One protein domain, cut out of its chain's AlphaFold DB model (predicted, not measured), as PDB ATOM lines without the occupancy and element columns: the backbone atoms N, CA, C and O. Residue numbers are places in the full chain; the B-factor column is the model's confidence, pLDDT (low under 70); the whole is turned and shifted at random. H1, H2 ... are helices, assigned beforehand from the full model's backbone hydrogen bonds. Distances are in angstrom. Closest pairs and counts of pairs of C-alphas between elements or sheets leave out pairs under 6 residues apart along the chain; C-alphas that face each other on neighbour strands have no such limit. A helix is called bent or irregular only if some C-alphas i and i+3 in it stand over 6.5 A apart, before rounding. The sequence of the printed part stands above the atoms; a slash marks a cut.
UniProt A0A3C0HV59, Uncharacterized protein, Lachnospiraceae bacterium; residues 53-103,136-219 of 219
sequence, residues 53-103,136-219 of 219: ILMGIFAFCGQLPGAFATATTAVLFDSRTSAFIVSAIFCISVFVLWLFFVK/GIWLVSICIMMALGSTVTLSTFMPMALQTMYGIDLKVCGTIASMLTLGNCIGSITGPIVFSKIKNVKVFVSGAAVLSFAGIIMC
ATOM      1  N   ILE A  53     119.283 297.743 225.295       87.25
ATOM      2  CA  ILE A  53     118.811 296.372 225.546       87.25
ATOM      3  C   ILE A  53     117.791 295.958 224.484       87.25
ATOM      4  O   ILE A  53     117.851 294.840 223.978       87.25
ATOM      5  N   LEU A  54     116.886 296.861 224.103       87.62
ATOM      6  CA  LEU A  54     115.847 296.557 223.125       87.62
ATOM      7  C   LEU A  54     116.412 296.367 221.708       87.62
ATOM      8  O   LEU A  54     116.002 295.443 221.010       87.62
ATOM      9  N   MET A  55     117.421 297.153 221.321       88.31
ATOM     10  CA  MET A  55     118.209 296.916 220.104       88.31
ATOM     11  C   MET A  55     118.972 295.588 220.162       88.31
ATOM     12  O   MET A  55     119.087 294.896 219.152       88.31
ATOM     13  N   GLY A  56     119.452 295.196 221.344       87.31
ATOM     14  CA  GLY A  56     120.070 293.891 221.570       87.31
ATOM     15  C   GLY A  56     119.112 292.718 221.345       87.31
ATOM     16  O   GLY A  56     119.449 291.765 220.639       87.31
ATOM     17  N   ILE A  57     117.892 292.818 221.881       88.88
ATOM     18  CA  ILE A  57     116.813 291.843 221.655       88.88
ATOM     19  C   ILE A  57     116.419 291.818 220.175       88.88
ATOM     20  O   ILE A  57     116.279 290.741 219.600       88.88
ATOM     21  N   PHE A  58     116.299 292.981 219.531       88.19
ATOM     22  CA  PHE A  58     116.026 293.074 218.096       88.19
ATOM     23  C   PHE A  58     117.088 292.334 217.268       88.19
ATOM     24  O   PHE A  58     116.748 291.512 216.418       88.19
ATOM     25  N   ALA A  59     118.373 292.547 217.564       86.62
ATOM     26  CA  ALA A  59     119.468 291.843 216.901       86.62
ATOM     27  C   ALA A  59     119.466 290.327 217.190       86.62
ATOM     28  O   ALA A  59     119.720 289.537 216.284       86.62
ATOM     29  N   PHE A  60     119.127 289.904 218.414       87.75
ATOM     30  CA  PHE A  60     118.962 288.483 218.757       87.75
ATOM     31  C   PHE A  60     117.853 287.818 217.929       87.75
ATOM     32  O   PHE A  60     118.080 286.788 217.289       87.75
ATOM     33  N   CYS A  61     116.672 288.441 217.883       86.06
ATOM     34  CA  CYS A  61     115.545 287.973 217.080       86.06
ATOM     35  C   CYS A  61     115.860 287.975 215.577       86.06
ATOM     36  O   CYS A  61     115.335 287.132 214.859       86.06
ATOM     37  N   GLY A  62     116.725 288.876 215.100       85.06
ATOM     38  CA  GLY A  62     117.196 288.887 213.713       85.06
ATOM     39  C   GLY A  62     118.137 287.726 213.368       85.06
ATOM     40  O   GLY A  62     118.067 287.188 212.265       85.06
ATOM     41  N   GLN A  63     118.985 287.294 214.307       83.50
ATOM     42  CA  GLN A  63     119.962 286.224 214.069       83.50
ATOM     43  C   GLN A  63     119.396 284.809 214.248       83.50
ATOM     44  O   GLN A  63     119.850 283.880 213.574       83.50
ATOM     45  N   LEU A  64     118.401 284.634 215.121       81.81
ATOM     46  CA  LEU A  64     117.774 283.339 215.410       81.81
ATOM     47  C   LEU A  64     117.237 282.610 214.158       81.81
ATOM     48  O   LEU A  64     117.583 281.441 213.969       81.81
ATOM     49  N   PRO A  65     116.442 283.258 213.280       80.31
ATOM     50  CA  PRO A  65     115.945 282.630 212.059       80.31
ATOM     51  C   PRO A  65     117.070 282.205 211.117       80.31
ATOM     52  O   PRO A  65     116.957 281.163 210.482       80.31
ATOM     53  N   GLY A  66     118.165 282.974 211.058       76.25
ATOM     54  CA  GLY A  66     119.345 282.640 210.261       76.25
ATOM     55  C   GLY A  66     120.012 281.351 210.738       76.25
ATOM     56  O   GLY A  66     120.213 280.442 209.937       76.25
ATOM     57  N   ALA A  67     120.271 281.227 212.046       74.81
ATOM     58  CA  ALA A  67     120.810 279.995 212.634       74.81
ATOM     59  C   ALA A  67     119.897 278.790 212.377       74.81
ATOM     60  O   ALA A  67     120.364 277.724 211.973       74.81
ATOM     61  N   PHE A  68     118.592 278.970 212.598       75.00
ATOM     62  CA  PHE A  68     117.607 277.915 212.391       75.00
ATOM     63  C   PHE A  68     117.570 277.479 210.924       75.00
ATOM     64  O   PHE A  68     117.706 276.294 210.638       75.00
ATOM     65  N   ALA A  69     117.494 278.433 209.992       74.06
ATOM     66  CA  ALA A  69     117.502 278.160 208.562       74.06
ATOM     67  C   ALA A  69     118.781 277.427 208.134       74.06
ATOM     68  O   ALA A  69     118.691 276.428 207.422       74.06
ATOM     69  N   THR A  70     119.963 277.854 208.585       71.12
ATOM     70  CA  THR A  70     121.222 277.167 208.257       71.12
ATOM     71  C   THR A  70     121.246 275.726 208.777       71.12
ATOM     72  O   THR A  70     121.715 274.838 208.066       71.12
ATOM     73  N   ALA A  71     120.703 275.468 209.969       67.56
ATOM     74  CA  ALA A  71     120.677 274.133 210.565       67.56
ATOM     75  C   ALA A  71     119.624 273.198 209.939       67.56
ATOM     76  O   ALA A  71     119.889 272.009 209.758       67.56
ATOM     77  N   THR A  72     118.430 273.703 209.606       68.62
ATOM     78  CA  THR A  72     117.304 272.856 209.176       68.62
ATOM     79  C   THR A  72     117.160 272.736 207.666       68.62
ATOM     80  O   THR A  72     116.595 271.747 207.203       68.62
ATOM     81  N   THR A  73     117.666 273.688 206.871       67.19
ATOM     82  CA  THR A  73     117.397 273.711 205.419       67.19
ATOM     83  C   THR A  73     117.901 272.456 204.704       67.19
ATOM     84  O   THR A  73     117.210 271.947 203.828       67.19
ATOM     85  N   ALA A  74     119.051 271.909 205.111       62.44
ATOM     86  CA  ALA A  74     119.624 270.702 204.508       62.44
ATOM     87  C   ALA A  74     118.890 269.399 204.885       62.44
ATOM     88  O   ALA A  74     119.096 268.380 204.235       62.44
ATOM     89  N   VAL A  75     118.074 269.418 205.944       60.81
ATOM     90  CA  VAL A  75     117.361 268.236 206.465       60.81
ATOM     91  C   VAL A  75     115.880 268.268 206.089       60.81
ATOM     92  O   VAL A  75     115.265 267.224 205.912       60.81
ATOM     93  N   LEU A  76     115.301 269.467 205.982       60.91
ATOM     94  CA  LEU A  76     113.860 269.657 205.825       60.91
ATOM     95  C   LEU A  76     113.420 269.834 204.364       60.91
ATOM     96  O   LEU A  76     112.232 269.706 204.076       60.91
ATOM     97  N   PHE A  77     114.343 270.140 203.446       65.56
ATOM     98  CA  PHE A  77     114.010 270.436 202.053       65.56
ATOM     99  C   PHE A  77     114.909 269.678 201.069       65.56
ATOM    100  O   PHE A  77     116.059 270.048 200.853       65.56
ATOM    101  N   ASP A  78     114.337 268.682 200.387       61.53
ATOM    102  CA  ASP A  78     115.002 267.935 199.303       61.53
ATOM    103  C   ASP A  78     115.189 268.770 198.021       61.53
ATOM    104  O   ASP A  78     115.979 268.424 197.141       61.53
ATOM    105  N   SER A  79     114.467 269.891 197.892       69.75
ATOM    106  CA  SER A  79     114.530 270.773 196.728       69.75
ATOM    107  C   SER A  79     114.645 272.247 197.115       69.75
ATOM    108  O   SER A  79     113.968 272.752 198.013       69.75
ATOM    109  N   ARG A  80     115.474 272.984 196.365       67.31
ATOM    110  CA  ARG A  80     115.654 274.437 196.531       67.31
ATOM    111  C   ARG A  80     114.330 275.185 196.362       67.31
ATOM    112  O   ARG A  80     114.032 276.086 197.137       67.31
ATOM    113  N   THR A  81     113.506 274.779 195.397       72.62
ATOM    114  CA  THR A  81     112.232 275.446 195.097       72.62
ATOM    115  C   THR A  81     111.240 275.346 196.259       72.62
ATOM    116  O   THR A  81     110.570 276.329 196.564       72.62
ATOM    117  N   SER A  82     111.177 274.207 196.961       74.62
ATOM    118  CA  SER A  82     110.282 274.054 198.119       74.62
ATOM    119  C   SER A  82     110.683 274.946 199.295       74.62
ATOM    120  O   SER A  82     109.806 275.522 199.932       74.62
ATOM    121  N   ALA A  83     111.985 275.127 199.543       75.94
ATOM    122  CA  ALA A  83     112.467 276.001 200.615       75.94
ATOM    123  C   ALA A  83     112.052 277.467 200.386       75.94
ATOM    124  O   ALA A  83     111.543 278.126 201.295       75.94
ATOM    125  N   PHE A  84     112.190 277.963 199.150       77.06
ATOM    126  CA  PHE A  84     111.776 279.326 198.797       77.06
ATOM    127  C   PHE A  84     110.259 279.527 198.883       77.06
ATOM    128  O   PHE A  84     109.817 280.563 199.375       77.06
ATOM    129  N   ILE A  85     109.456 278.545 198.455       81.50
ATOM    130  CA  ILE A  85     107.988 278.633 198.542       81.50
ATOM    131  C   ILE A  85     107.534 278.697 200.004       81.50
ATOM    132  O   ILE A  85     106.729 279.559 200.356       81.50
ATOM    133  N   VAL A  86     108.075 277.839 200.873       81.88
ATOM    134  CA  VAL A  86     107.734 277.850 202.305       81.88
ATOM    135  C   VAL A  86     108.153 279.168 202.959       81.88
ATOM    136  O   VAL A  86     107.365 279.758 203.698       81.88
ATOM    137  N   SER A  87     109.342 279.681 202.630       80.25
ATOM    138  CA  SER A  87     109.781 280.996 203.105       80.25
ATOM    139  C   SER A  87     108.846 282.119 202.643       80.25
ATOM    140  O   SER A  87     108.547 283.013 203.430       80.25
ATOM    141  N   ALA A  88     108.362 282.083 201.397       83.62
ATOM    142  CA  ALA A  88     107.442 283.095 200.878       83.62
ATOM    143  C   ALA A  88     106.092 283.070 201.614       83.62
ATOM    144  O   ALA A  88     105.595 284.119 202.021       83.62
ATOM    145  N   ILE A  89     105.531 281.878 201.847       87.44
ATOM    146  CA  ILE A  89     104.280 281.706 202.604       87.44
ATOM    147  C   ILE A  89     104.439 282.230 204.036       87.44
ATOM    148  O   ILE A  89     103.560 282.934 204.541       87.44
ATOM    149  N   PHE A  90     105.567 281.930 204.683       86.19
ATOM    150  CA  PHE A  90     105.862 282.430 206.024       86.19
ATOM    151  C   PHE A  90     105.950 283.963 206.055       86.19
ATOM    152  O   PHE A  90     105.290 284.590 206.881       86.19
ATOM    153  N   CYS A  91     106.672 284.580 205.111       85.38
ATOM    154  CA  CYS A  91     106.759 286.040 205.002       85.38
ATOM    155  C   CYS A  91     105.386 286.697 204.801       85.38
ATOM    156  O   CYS A  91     105.083 287.685 205.467       85.38
ATOM    157  N   ILE A  92     104.536 286.140 203.930       89.62
ATOM    158  CA  ILE A  92     103.174 286.651 203.709       89.62
ATOM    159  C   ILE A  92     102.340 286.522 204.986       89.62
ATOM    160  O   ILE A  92     101.638 287.458 205.355       89.62
ATOM    161  N   SER A  93     102.450 285.400 205.700       88.69
ATOM    162  CA  SER A  93     101.717 285.181 206.953       88.69
ATOM    163  C   SER A  93     102.114 286.198 208.024       88.69
ATOM    164  O   SER A  93     101.250 286.788 208.668       88.69
ATOM    165  N   VAL A  94     103.417 286.453 208.179       86.12
ATOM    166  CA  VAL A  94     103.937 287.472 209.103       86.12
ATOM    167  C   VAL A  94     103.487 288.869 208.688       86.12
ATOM    168  O   VAL A  94     103.097 289.652 209.546       86.12
ATOM    169  N   PHE A  95     103.483 289.179 207.391       87.12
ATOM    170  CA  PHE A  95     102.999 290.463 206.889       87.12
ATOM    171  C   PHE A  95     101.507 290.669 207.176       87.12
ATOM    172  O   PHE A  95     101.108 291.730 207.647       87.12
ATOM    173  N   VAL A  96     100.682 289.641 206.970       89.44
ATOM    174  CA  VAL A  96      99.254 289.686 207.304       89.44
ATOM    175  C   VAL A  96      99.059 289.878 208.810       89.44
ATOM    176  O   VAL A  96      98.294 290.747 209.220       89.44
ATOM    177  N   LEU A  97      99.788 289.132 209.646       88.50
ATOM    178  CA  LEU A  97      99.753 289.319 211.100       88.50
ATOM    179  C   LEU A  97     100.188 290.730 211.505       88.50
ATOM    180  O   LEU A  97      99.570 291.325 212.382       88.50
ATOM    181  N   TRP A  98     101.209 291.279 210.851       84.81
ATOM    182  CA  TRP A  98     101.672 292.640 211.085       84.81
ATOM    183  C   TRP A  98     100.561 293.660 210.813       84.81
ATOM    184  O   TRP A  98     100.285 294.477 211.685       84.81
ATOM    185  N   LEU A  99      99.847 293.541 209.686       85.44
ATOM    186  CA  LEU A  99      98.722 294.423 209.349       85.44
ATOM    187  C   LEU A  99      97.554 294.345 210.346       85.44
ATOM    188  O   LEU A  99      96.874 295.342 210.563       85.44
ATOM    189  N   PHE A 100      97.300 293.175 210.939       85.62
ATOM    190  CA  PHE A 100      96.195 293.004 211.888       85.62
ATOM    191  C   PHE A 100      96.554 293.373 213.333       85.62
ATOM    192  O   PHE A 100      95.683 293.835 214.071       85.62
ATOM    193  N   PHE A 101      97.797 293.140 213.762       81.81
ATOM    194  CA  PHE A 101      98.197 293.264 215.169       81.81
ATOM    195  C   PHE A 101      99.022 294.510 215.479       81.81
ATOM    196  O   PHE A 101      99.007 294.964 216.626       81.81
ATOM    197  N   VAL A 102      99.756 295.061 214.509       76.06
ATOM    198  CA  VAL A 102     100.516 296.287 214.748       76.06
ATOM    199  C   VAL A 102      99.595 297.474 214.564       76.06
ATOM    200  O   VAL A 102      99.178 297.818 213.466       76.06
ATOM    201  N   LYS A 103      99.271 298.084 215.695       70.75
ATOM    202  CA  LYS A 103      98.583 299.361 215.761       70.75
ATOM    203  C   LYS A 103      99.627 300.470 215.764       70.75
ATOM    204  O   LYS A 103     100.629 300.349 216.469       70.75
ATOM    205  N   GLY A 136     136.212 311.420 213.823       85.25
ATOM    206  CA  GLY A 136     135.812 310.433 214.827       85.25
ATOM    207  C   GLY A 136     134.741 309.480 214.301       85.25
ATOM    208  O   GLY A 136     134.847 308.274 214.508       85.25
ATOM    209  N   ILE A 137     133.763 310.004 213.554       86.38
ATOM    210  CA  ILE A 137     132.713 309.190 212.924       86.38
ATOM    211  C   ILE A 137     133.329 308.265 211.876       86.38
ATOM    212  O   ILE A 137     133.060 307.071 211.894       86.38
ATOM    213  N   TRP A 138     134.217 308.778 211.022       91.00
ATOM    214  CA  TRP A 138     134.921 307.954 210.035       91.00
ATOM    215  C   TRP A 138     135.740 306.829 210.665       91.00
ATOM    216  O   TRP A 138     135.696 305.701 210.179       91.00
ATOM    217  N   LEU A 139     136.455 307.112 211.756       86.62
ATOM    218  CA  LEU A 139     137.242 306.099 212.457       86.62
ATOM    219  C   LEU A 139     136.339 304.997 213.025       86.62
ATOM    220  O   LEU A 139     136.607 303.818 212.805       86.62
ATOM    221  N   VAL A 140     135.231 305.368 213.672       83.94
ATOM    222  CA  VAL A 140     134.242 304.401 214.178       83.94
ATOM    223  C   VAL A 140     133.614 303.599 213.033       83.94
ATOM    224  O   VAL A 140     133.519 302.376 213.136       83.94
ATOM    225  N   SER A 141     133.251 304.244 211.924       84.88
ATOM    226  CA  SER A 141     132.687 303.579 210.743       84.88
ATOM    227  C   SER A 141     133.649 302.562 210.133       84.88
ATOM    228  O   SER A 141     133.231 301.449 209.822       84.88
ATOM    229  N   ILE A 142     134.937 302.896 210.006       87.75
ATOM    230  CA  ILE A 142     135.960 301.960 209.516       87.75
ATOM    231  C   ILE A 142     136.110 300.784 210.485       87.75
ATOM    232  O   ILE A 142     136.130 299.636 210.041       87.75
ATOM    233  N   CYS A 143     136.148 301.033 211.796       84.50
ATOM    234  CA  CYS A 143     136.213 299.961 212.792       84.50
ATOM    235  C   CYS A 143     135.011 299.010 212.694       84.50
ATOM    236  O   CYS A 143     135.193 297.792 212.683       84.50
ATOM    237  N   ILE A 144     133.792 299.546 212.577       84.25
ATOM    238  CA  ILE A 144     132.572 298.743 212.422       84.25
ATOM    239  C   ILE A 144     132.594 297.978 211.095       84.25
ATOM    240  O   ILE A 144     132.278 296.791 211.076       84.25
ATOM    241  N   MET A 145     133.014 298.615 210.000       85.81
ATOM    242  CA  MET A 145     133.153 297.969 208.694       85.81
ATOM    243  C   MET A 145     134.121 296.783 208.758       85.81
ATOM    244  O   MET A 145     133.807 295.713 208.243       85.81
ATOM    245  N   MET A 146     135.272 296.940 209.417       86.00
ATOM    246  CA  MET A 146     136.237 295.851 209.593       86.00
ATOM    247  C   MET A 146     135.680 294.734 210.482       86.00
ATOM    248  O   MET A 146     135.852 293.561 210.154       86.00
ATOM    249  N   ALA A 147     134.984 295.070 211.571       81.69
ATOM    250  CA  ALA A 147     134.384 294.084 212.472       81.69
ATOM    251  C   ALA A 147     133.277 293.265 211.782       81.69
ATOM    252  O   ALA A 147     133.288 292.029 211.821       81.69
ATOM    253  N   LEU A 148     132.352 293.939 211.093       83.62
ATOM    254  CA  LEU A 148     131.289 293.287 210.327       83.62
ATOM    255  C   LEU A 148     131.862 292.502 209.142       83.62
ATOM    256  O   LEU A 148     131.490 291.349 208.941       83.62
ATOM    257  N   GLY A 149     132.818 293.079 208.409       84.50
ATOM    258  CA  GLY A 149     133.498 292.418 207.295       84.50
ATOM    259  C   GLY A 149     134.228 291.145 207.723       84.50
ATOM    260  O   GLY A 149     134.105 290.116 207.058       84.50
ATOM    261  N   SER A 150     134.910 291.170 208.873       82.62
ATOM    262  CA  SER A 150     135.556 289.983 209.454       82.62
ATOM    263  C   SER A 150     134.528 288.915 209.828       82.62
ATOM    264  O   SER A 150     134.707 287.750 209.490       82.62
ATOM    265  N   THR A 151     133.413 289.313 210.451       81.12
ATOM    266  CA  THR A 151     132.327 288.392 210.832       81.12
ATOM    267  C   THR A 151     131.714 287.709 209.606       81.12
ATOM    268  O   THR A 151     131.573 286.487 209.585       81.12
ATOM    269  N   VAL A 152     131.402 288.477 208.558       83.62
ATOM    270  CA  VAL A 152     130.861 287.945 207.296       83.62
ATOM    271  C   VAL A 152     131.873 287.012 206.629       83.62
ATOM    272  O   VAL A 152     131.508 285.907 206.223       83.62
ATOM    273  N   THR A 153     133.146 287.406 206.582       84.62
ATOM    274  CA  THR A 153     134.225 286.596 205.999       84.62
ATOM    275  C   THR A 153     134.374 285.267 206.734       84.62
ATOM    276  O   THR A 153     134.325 284.216 206.100       84.62
ATOM    277  N   LEU A 154     134.465 285.285 208.066       79.75
ATOM    278  CA  LEU A 154     134.532 284.070 208.880       79.75
ATOM    279  C   LEU A 154     133.298 283.193 208.655       79.75
ATOM    280  O   LEU A 154     133.442 282.018 208.335       79.75
ATOM    281  N   SER A 155     132.091 283.760 208.715       77.94
ATOM    282  CA  SER A 155     130.856 282.986 208.522       77.94
ATOM    283  C   SER A 155     130.755 282.319 207.143       77.94
ATOM    284  O   SER A 155     130.208 281.226 207.032       77.94
ATOM    285  N   THR A 156     131.310 282.951 206.104       81.00
ATOM    286  CA  THR A 156     131.202 282.475 204.717       81.00
ATOM    287  C   THR A 156     132.320 281.501 204.361       81.00
ATOM    288  O   THR A 156     132.073 280.431 203.808       81.00
ATOM    289  N   PHE A 157     133.565 281.868 204.666       81.31
ATOM    290  CA  PHE A 157     134.739 281.125 204.217       81.31
ATOM    291  C   PHE A 157     135.169 280.042 205.199       81.31
ATOM    292  O   PHE A 157     135.723 279.044 204.754       81.31
ATOM    293  N   MET A 158     134.907 280.180 206.503       78.62
ATOM    294  CA  MET A 158     135.357 279.190 207.486       78.62
ATOM    295  C   MET A 158     134.756 277.798 207.253       78.62
ATOM    296  O   MET A 158     135.529 276.841 207.189       78.62
ATOM    297  N   PRO A 159     133.435 277.635 207.033       76.94
ATOM    298  CA  PRO A 159     132.869 276.311 206.769       76.94
ATOM    299  C   PRO A 159     133.405 275.706 205.463       76.94
ATOM    300  O   PRO A 159     133.684 274.511 205.398       76.94
ATOM    301  N   MET A 160     133.600 276.543 204.438       78.44
ATOM    302  CA  MET A 160     134.122 276.124 203.133       78.44
ATOM    303  C   MET A 160     135.606 275.732 203.198       78.44
ATOM    304  O   MET A 160     136.007 274.733 202.598       78.44
ATOM    305  N   ALA A 161     136.415 276.467 203.962       80.94
ATOM    306  CA  ALA A 161     137.825 276.167 204.184       80.94
ATOM    307  C   ALA A 161     138.001 274.869 204.986       80.94
ATOM    308  O   ALA A 161     138.814 274.030 204.606       80.94
ATOM    309  N   LEU A 162     137.204 274.661 206.041       78.38
ATOM    310  CA  LEU A 162     137.221 273.425 206.834       78.38
ATOM    311  C   LEU A 162     136.828 272.203 205.995       78.38
ATOM    312  O   LEU A 162     137.455 271.149 206.097       78.38
ATOM    313  N   GLN A 163     135.842 272.356 205.112       77.38
ATOM    314  CA  GLN A 163     135.449 271.289 204.200       77.38
ATOM    315  C   GLN A 163     136.538 270.994 203.154       77.38
ATOM    316  O   GLN A 163     136.893 269.839 202.942       77.38
ATOM    317  N   THR A 164     137.076 272.028 202.502       79.81
ATOM    318  CA  THR A 164     137.975 271.867 201.342       79.81
ATOM    319  C   THR A 164     139.398 271.484 201.746       79.81
ATOM    320  O   THR A 164     140.026 270.677 201.066       79.81
ATOM    321  N   MET A 165     139.915 272.050 202.841       79.94
ATOM    322  CA  MET A 165     141.304 271.843 203.276       79.94
ATOM    323  C   MET A 165     141.455 270.651 204.220       79.94
ATOM    324  O   MET A 165     142.448 269.934 204.138       79.94
ATOM    325  N   TYR A 166     140.481 270.431 205.107       76.44
ATOM    326  CA  TYR A 166     140.560 269.392 206.140       76.44
ATOM    327  C   TYR A 166     139.647 268.190 205.863       76.44
ATOM    328  O   TYR A 166     139.674 267.225 206.621       76.44
ATOM    329  N   GLY A 167     138.842 268.225 204.792       77.31
ATOM    330  CA  GLY A 167     137.939 267.127 204.431       77.31
ATOM    331  C   GLY A 167     136.867 266.845 205.488       77.31
ATOM    332  O   GLY A 167     136.352 265.731 205.557       77.31
ATOM    333  N   ILE A 168     136.567 267.826 206.344       78.19
ATOM    334  CA  ILE A 168     135.642 267.669 207.466       78.19
ATOM    335  C   ILE A 168     134.206 267.520 206.941       78.19
ATOM    336  O   ILE A 168     133.795 268.201 205.999       78.19
ATOM    337  N   ASP A 169     133.437 266.628 207.574       78.88
ATOM    338  CA  ASP A 169     132.034 266.381 207.241       78.88
ATOM    339  C   ASP A 169     131.195 267.668 207.325       78.88
ATOM    340  O   ASP A 169     131.348 268.488 208.239       78.88
ATOM    341  N   LEU A 170     130.255 267.821 206.387       70.00
ATOM    342  CA  LEU A 170     129.404 269.005 206.268       70.00
ATOM    343  C   LEU A 170     128.633 269.305 207.567       70.00
ATOM    344  O   LEU A 170     128.397 270.476 207.882       70.00
ATOM    345  N   LYS A 171     128.285 268.280 208.358       70.00
ATOM    346  CA  LYS A 171     127.602 268.450 209.650       70.00
ATOM    347  C   LYS A 171     128.477 269.151 210.685       70.00
ATOM    348  O   LYS A 171     127.986 270.007 211.425       70.00
ATOM    349  N   VAL A 172     129.767 268.825 210.739       74.06
ATOM    350  CA  VAL A 172     130.707 269.457 211.678       74.06
ATOM    351  C   VAL A 172     130.967 270.904 211.258       74.06
ATOM    352  O   VAL A 172     130.900 271.800 212.099       74.06
ATOM    353  N   CYS A 173     131.133 271.167 209.957       72.75
ATOM    354  CA  CYS A 173     131.256 272.530 209.431       72.75
ATOM    355  C   CYS A 173     130.015 273.390 209.732       72.75
ATOM    356  O   CYS A 173     130.147 274.534 210.170       72.75
ATOM    357  N   GLY A 174     128.809 272.834 209.558       70.31
ATOM    358  CA  GLY A 174     127.558 273.509 209.921       70.31
ATOM    359  C   GLY A 174     127.439 273.785 211.425       70.31
ATOM    360  O   GLY A 174     126.960 274.848 211.826       70.31
ATOM    361  N   THR A 175     127.936 272.872 212.264       74.81
ATOM    362  CA  THR A 175     127.964 273.050 213.727       74.81
ATOM    363  C   THR A 175     128.891 274.202 214.123       74.81
ATOM    364  O   THR A 175     128.498 275.055 214.917       74.81
ATOM    365  N   ILE A 176     130.079 274.291 213.516       76.19
ATOM    366  CA  ILE A 176     131.034 275.390 213.743       76.19
ATOM    367  C   ILE A 176     130.436 276.732 213.295       76.19
ATOM    368  O   ILE A 176     130.472 277.703 214.050       76.19
ATOM    369  N   ALA A 177     129.801 276.778 212.118       75.62
ATOM    370  CA  ALA A 177     129.081 277.968 211.654       75.62
ATOM    371  C   ALA A 177     127.974 278.397 212.636       75.62
ATOM    372  O   ALA A 177     127.826 279.580 212.941       75.62
ATOM    373  N   SER A 178     127.239 277.428 213.189       76.94
ATOM    374  CA  SER A 178     126.180 277.691 214.170       76.94
ATOM    375  C   SER A 178     126.730 278.264 215.480       76.94
ATOM    376  O   SER A 178     126.076 279.110 216.091       76.94
ATOM    377  N   MET A 179     127.938 277.867 215.902       78.75
ATOM    378  CA  MET A 179     128.579 278.430 217.099       78.75
ATOM    379  C   MET A 179     128.886 279.922 216.945       78.75
ATOM    380  O   MET A 179     128.708 280.677 217.902       78.75
ATOM    381  N   LEU A 180     129.268 280.371 215.744       79.81
ATOM    382  CA  LEU A 180     129.450 281.798 215.459       79.81
ATOM    383  C   LEU A 180     128.128 282.561 215.621       79.81
ATOM    384  O   LEU A 180     128.088 283.621 216.250       79.81
ATOM    385  N   THR A 181     127.026 282.014 215.100       81.62
ATOM    386  CA  THR A 181     125.709 282.643 215.261       81.62
ATOM    387  C   THR A 181     125.254 282.651 216.719       81.62
ATOM    388  O   THR A 181     124.733 283.667 217.176       81.62
ATOM    389  N   LEU A 182     125.509 281.580 217.477       83.62
ATOM    390  CA  LEU A 182     125.254 281.541 218.921       83.62
ATOM    391  C   LEU A 182     126.052 282.615 219.673       83.62
ATOM    392  O   LEU A 182     125.486 283.305 220.521       83.62
ATOM    393  N   GLY A 183     127.329 282.807 219.332       84.88
ATOM    394  CA  GLY A 183     128.151 283.886 219.883       84.88
ATOM    395  C   GLY A 183     127.545 285.266 219.623       84.88
ATOM    396  O   GLY A 183     127.416 286.066 220.552       84.88
ATOM    397  N   ASN A 184     127.079 285.517 218.396       85.81
ATOM    398  CA  ASN A 184     126.396 286.764 218.044       85.81
ATOM    399  C   ASN A 184     125.092 286.960 218.833       85.81
ATOM    400  O   ASN A 184     124.828 288.067 219.297       85.81
ATOM    401  N   CYS A 185     124.308 285.899 219.034       86.94
ATOM    402  CA  CYS A 185     123.083 285.933 219.833       86.94
ATOM    403  C   CYS A 185     123.353 286.270 221.310       86.94
ATOM    404  O   CYS A 185     122.654 287.087 221.910       86.94
ATOM    405  N   ILE A 186     124.374 285.659 221.913       88.06
ATOM    406  CA  ILE A 186     124.749 285.950 223.303       88.06
ATOM    407  C   ILE A 186     125.310 287.373 223.404       88.06
ATOM    408  O   ILE A 186     124.970 288.110 224.334       88.06
ATOM    409  N   GLY A 187     126.140 287.777 222.440       86.31
ATOM    410  CA  GLY A 187     126.749 289.101 222.373       86.31
ATOM    411  C   GLY A 187     125.734 290.227 222.184       86.31
ATOM    412  O   GLY A 187     125.881 291.275 222.813       86.31
ATOM    413  N   SER A 188     124.679 290.015 221.394       87.50
ATOM    414  CA  SER A 188     123.655 291.037 221.155       87.50
ATOM    415  C   SER A 188     122.852 291.374 222.411       87.50
ATOM    416  O   SER A 188     122.482 292.528 222.592       87.50
ATOM    417  N   ILE A 189     122.637 290.412 223.314       88.81
ATOM    418  CA  ILE A 189     121.959 290.647 224.599       88.81
ATOM    419  C   ILE A 189     122.958 291.112 225.665       88.81
ATOM    420  O   ILE A 189     122.737 292.108 226.355       88.81
ATOM    421  N   THR A 190     124.079 290.402 225.801       87.06
ATOM    422  CA  THR A 190     125.053 290.642 226.877       87.06
ATOM    423  C   THR A 190     125.809 291.953 226.674       87.06
ATOM    424  O   THR A 190     126.079 292.655 227.646       87.06
ATOM    425  N   GLY A 191     126.110 292.327 225.428       86.62
ATOM    426  CA  GLY A 191     126.839 293.549 225.085       86.62
ATOM    427  C   GLY A 191     126.172 294.812 225.640       86.62
ATOM    428  O   GLY A 191     126.800 295.508 226.441       86.62
ATOM    429  N   PRO A 192     124.898 295.091 225.310       86.00
ATOM    430  CA  PRO A 192     124.169 296.227 225.869       86.00
ATOM    431  C   PRO A 192     124.028 296.198 227.396       86.00
ATOM    432  O   PRO A 192     124.108 297.252 228.026       86.00
ATOM    433  N   ILE A 193     123.867 295.018 228.011       86.19
ATOM    434  CA  ILE A 193     123.778 294.866 229.479       86.19
ATOM    435  C   ILE A 193     125.114 295.200 230.157       86.19
ATOM    436  O   ILE A 193     125.154 295.847 231.203       86.19
ATOM    437  N   VAL A 194     126.230 294.755 229.583       86.50
ATOM    438  CA  VAL A 194     127.566 295.070 230.105       86.50
ATOM    439  C   VAL A 194     127.877 296.550 229.882       86.50
ATOM    440  O   VAL A 194     128.377 297.219 230.789       86.50
ATOM    441  N   PHE A 195     127.520 297.094 228.718       84.12
ATOM    442  CA  PHE A 195     127.697 298.509 228.414       84.12
ATOM    443  C   PHE A 195     126.895 299.413 229.362       84.12
ATOM    444  O   PHE A 195     127.437 300.407 229.848       84.12
ATOM    445  N   SER A 196     125.653 299.050 229.705       82.06
ATOM    446  CA  SER A 196     124.824 299.825 230.641       82.06
ATOM    447  C   SER A 196     125.375 299.844 232.072       82.06
ATOM    448  O   SER A 196     125.140 300.811 232.799       82.06
ATOM    449  N   LYS A 197     126.159 298.828 232.465       82.69
ATOM    450  CA  LYS A 197     126.875 298.783 233.753       82.69
ATOM    451  C   LYS A 197     128.182 299.573 233.741       82.69
ATOM    452  O   LYS A 197     128.461 300.287 234.697       82.69
ATOM    453  N   ILE A 198     128.987 299.441 232.684       83.88
ATOM    454  CA  ILE A 198     130.310 300.084 232.597       83.88
ATOM    455  C   ILE A 198     130.176 301.584 232.300       83.88
ATOM    456  O   ILE A 198     130.988 302.373 232.782       83.88
ATOM    457  N   LYS A 199     129.181 301.979 231.487       77.44
ATOM    458  CA  LYS A 199     128.900 303.356 231.016       77.44
ATOM    459  C   LYS A 199     130.111 304.111 230.430       77.44
ATOM    460  O   LYS A 199     130.032 305.306 230.164       77.44
ATOM    461  N   ASN A 200     131.227 303.421 230.187       82.06
ATOM    462  CA  ASN A 200     132.475 303.970 229.672       82.06
ATOM    463  C   ASN A 200     132.842 303.288 228.351       82.06
ATOM    464  O   ASN A 200     133.277 302.134 228.313       82.06
ATOM    465  N   VAL A 201     132.687 304.043 227.262       76.88
ATOM    466  CA  VAL A 201     132.892 303.572 225.887       76.88
ATOM    467  C   VAL A 201     134.317 303.080 225.654       76.88
ATOM    468  O   VAL A 201     134.501 302.042 225.031       76.88
ATOM    469  N   LYS A 202     135.335 303.770 226.188       77.31
ATOM    470  CA  LYS A 202     136.741 303.399 225.954       77.31
ATOM    471  C   LYS A 202     137.073 302.035 226.552       77.31
ATOM    472  O   LYS A 202     137.739 301.230 225.909       77.31
ATOM    473  N   VAL A 203     136.584 301.774 227.764       79.56
ATOM    474  CA  VAL A 203     136.809 300.502 228.468       79.56
ATOM    475  C   VAL A 203     136.038 299.373 227.788       79.56
ATOM    476  O   VAL A 203     136.607 298.314 227.538       79.56
ATOM    477  N   PHE A 204     134.774 299.613 227.430       82.06
ATOM    478  CA  PHE A 204     133.946 298.609 226.769       82.06
ATOM    479  C   PHE A 204     134.489 298.219 225.388       82.06
ATOM    480  O   PHE A 204     134.653 297.035 225.106       82.06
ATOM    481  N   VAL A 205     134.820 299.203 224.545       80.12
ATOM    482  CA  VAL A 205     135.333 298.954 223.188       80.12
ATOM    483  C   VAL A 205     136.705 298.285 223.234       80.12
ATOM    484  O   VAL A 205     136.937 297.341 222.485       80.12
ATOM    485  N   SER A 206     137.594 298.715 224.135       79.06
ATOM    486  CA  SER A 206     138.901 298.067 224.315       79.06
ATOM    487  C   SER A 206     138.748 296.613 224.777       79.06
ATOM    488  O   SER A 206     139.351 295.715 224.193       79.06
ATOM    489  N   GLY A 207     137.872 296.351 225.753       81.25
ATOM    490  CA  GLY A 207     137.584 294.991 226.216       81.25
ATOM    491  C   GLY A 207     137.005 294.095 225.116       81.25
ATOM    492  O   GLY A 207     137.459 292.966 224.942       81.25
ATOM    493  N   ALA A 208     136.060 294.613 224.327       79.69
ATOM    494  CA  ALA A 208     135.500 293.893 223.185       79.69
ATOM    495  C   ALA A 208     136.557 293.621 222.099       79.69
ATOM    496  O   ALA A 208     136.594 292.527 221.542       79.69
ATOM    497  N   ALA A 209     137.448 294.578 221.825       79.56
ATOM    498  CA  ALA A 209     138.525 294.408 220.853       79.56
ATOM    499  C   ALA A 209     139.530 293.328 221.285       79.56
ATOM    500  O   ALA A 209     139.905 292.487 220.468       79.56
ATOM    501  N   VAL A 210     139.924 293.305 222.564       82.69
ATOM    502  CA  VAL A 210     140.820 292.272 223.114       82.69
ATOM    503  C   VAL A 210     140.176 290.889 223.036       82.69
ATOM    504  O   VAL A 210     140.838 289.933 222.636       82.69
ATOM    505  N   LEU A 211     138.884 290.781 223.357       82.00
ATOM    506  CA  LEU A 211     138.145 289.523 223.252       82.00
ATOM    507  C   LEU A 211     138.094 289.015 221.803       82.00
ATOM    508  O   LEU A 211     138.378 287.846 221.555       82.00
ATOM    509  N   SER A 212     137.790 289.898 220.849       77.19
ATOM    510  CA  SER A 212     137.790 289.559 219.422       77.19
ATOM    511  C   SER A 212     139.172 289.118 218.941       77.19
ATOM    512  O   SER A 212     139.281 288.150 218.196       77.19
ATOM    513  N   PHE A 213     140.237 289.786 219.391       79.31
ATOM    514  CA  PHE A 213     141.608 289.427 219.029       79.31
ATOM    515  C   PHE A 213     142.015 288.058 219.590       79.31
ATOM    516  O   PHE A 213     142.579 287.241 218.865       79.31
ATOM    517  N   ALA A 214     141.668 287.771 220.847       79.94
ATOM    518  CA  ALA A 214     141.886 286.458 221.449       79.94
ATOM    519  C   ALA A 214     141.109 285.355 220.710       79.94
ATOM    520  O   ALA A 214     141.658 284.286 220.459       79.94
ATOM    521  N   GLY A 215     139.862 285.636 220.313       72.69
ATOM    522  CA  GLY A 215     139.046 284.710 219.531       72.69
ATOM    523  C   GLY A 215     139.659 284.389 218.169       72.69
ATOM    524  O   GLY A 215     139.703 283.227 217.787       72.69
ATOM    525  N   ILE A 216     140.191 285.394 217.467       72.69
ATOM    526  CA  ILE A 216     140.852 285.193 216.169       72.69
ATOM    527  C   ILE A 216     142.151 284.389 216.316       72.69
ATOM    528  O   ILE A 216     142.426 283.561 215.463       72.69
ATOM    529  N   ILE A 217     142.935 284.602 217.380       75.88
ATOM    530  CA  ILE A 217     144.179 283.842 217.621       75.88
ATOM    531  C   ILE A 217     143.909 282.364 217.931       75.88
ATOM    532  O   ILE A 217     144.757 281.517 217.662       75.88
ATOM    533  N   MET A 218     142.766 282.056 218.546       70.31
ATOM    534  CA  MET A 218     142.402 280.682 218.897       70.31
ATOM    535  C   MET A 218     141.817 279.873 217.728       70.31
ATOM    536  O   MET A 218     141.733 278.651 217.853       70.31
ATOM    537  N   CYS A 219     141.409 280.528 216.638       61.88
ATOM    538  CA  CYS A 219     140.891 279.901 215.416       61.88
ATOM    539  C   CYS A 219     142.014 279.580 214.422       61.88
ATOM    540  O   CYS A 219     141.897 278.527 213.755       61.88
TER     541      CYS A 219
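AT A GLANCE: This is residues 53 to 103 and 136 to 219 of the 219 residues of an uncharacterized protein of Lachnospiraceae bacterium (UniProt A0A3C0HV59). Look for a zigzag: H1 and H4 lie side by side, H2 folds back from H1, and H3 and H5 splay from H4's two ends. The printed part has 135 residues with five named helices, H1 to H5, and no named strand. It is all helix and loose, radius of gyration of the C-alphas 18.3 A, spanning 52 by 48 by 26 A.

HOW THE PARTS SIT: H3, residues 136 to 166, assigned as one helix by its hydrogen bonds, is bent: C-alphas 156 and 159 are 6.7 A apart. Its arm H3b, from 159, touches H4, residues 170 to 198; the closest C-alphas, 159 and 173, are 4.9 A apart. H4 touches H1, residues 53 to 76, closest at C-alphas 56 and 188, 4.6 A. In H1 16 of 20 O i to N i+4 pairs are within hydrogen-bond range, in H4 22 of 25.

IN THESE COORDINATES: Find irregular H1 from C-alpha 53 at (118.811, 296.372, 225.546); its C-alphas 71 and 74 are 7.0 A apart. H2 is residues 80 to 101. H5, residues 201 to 218, ends at (142.402, 280.682, 218.897).

THE WHOLE: Across the cut, residues 104 to 135, C-alphas 103 and 136 are 38.9 A apart. pLDDT is under 70 at residues 71 to 80 and 219.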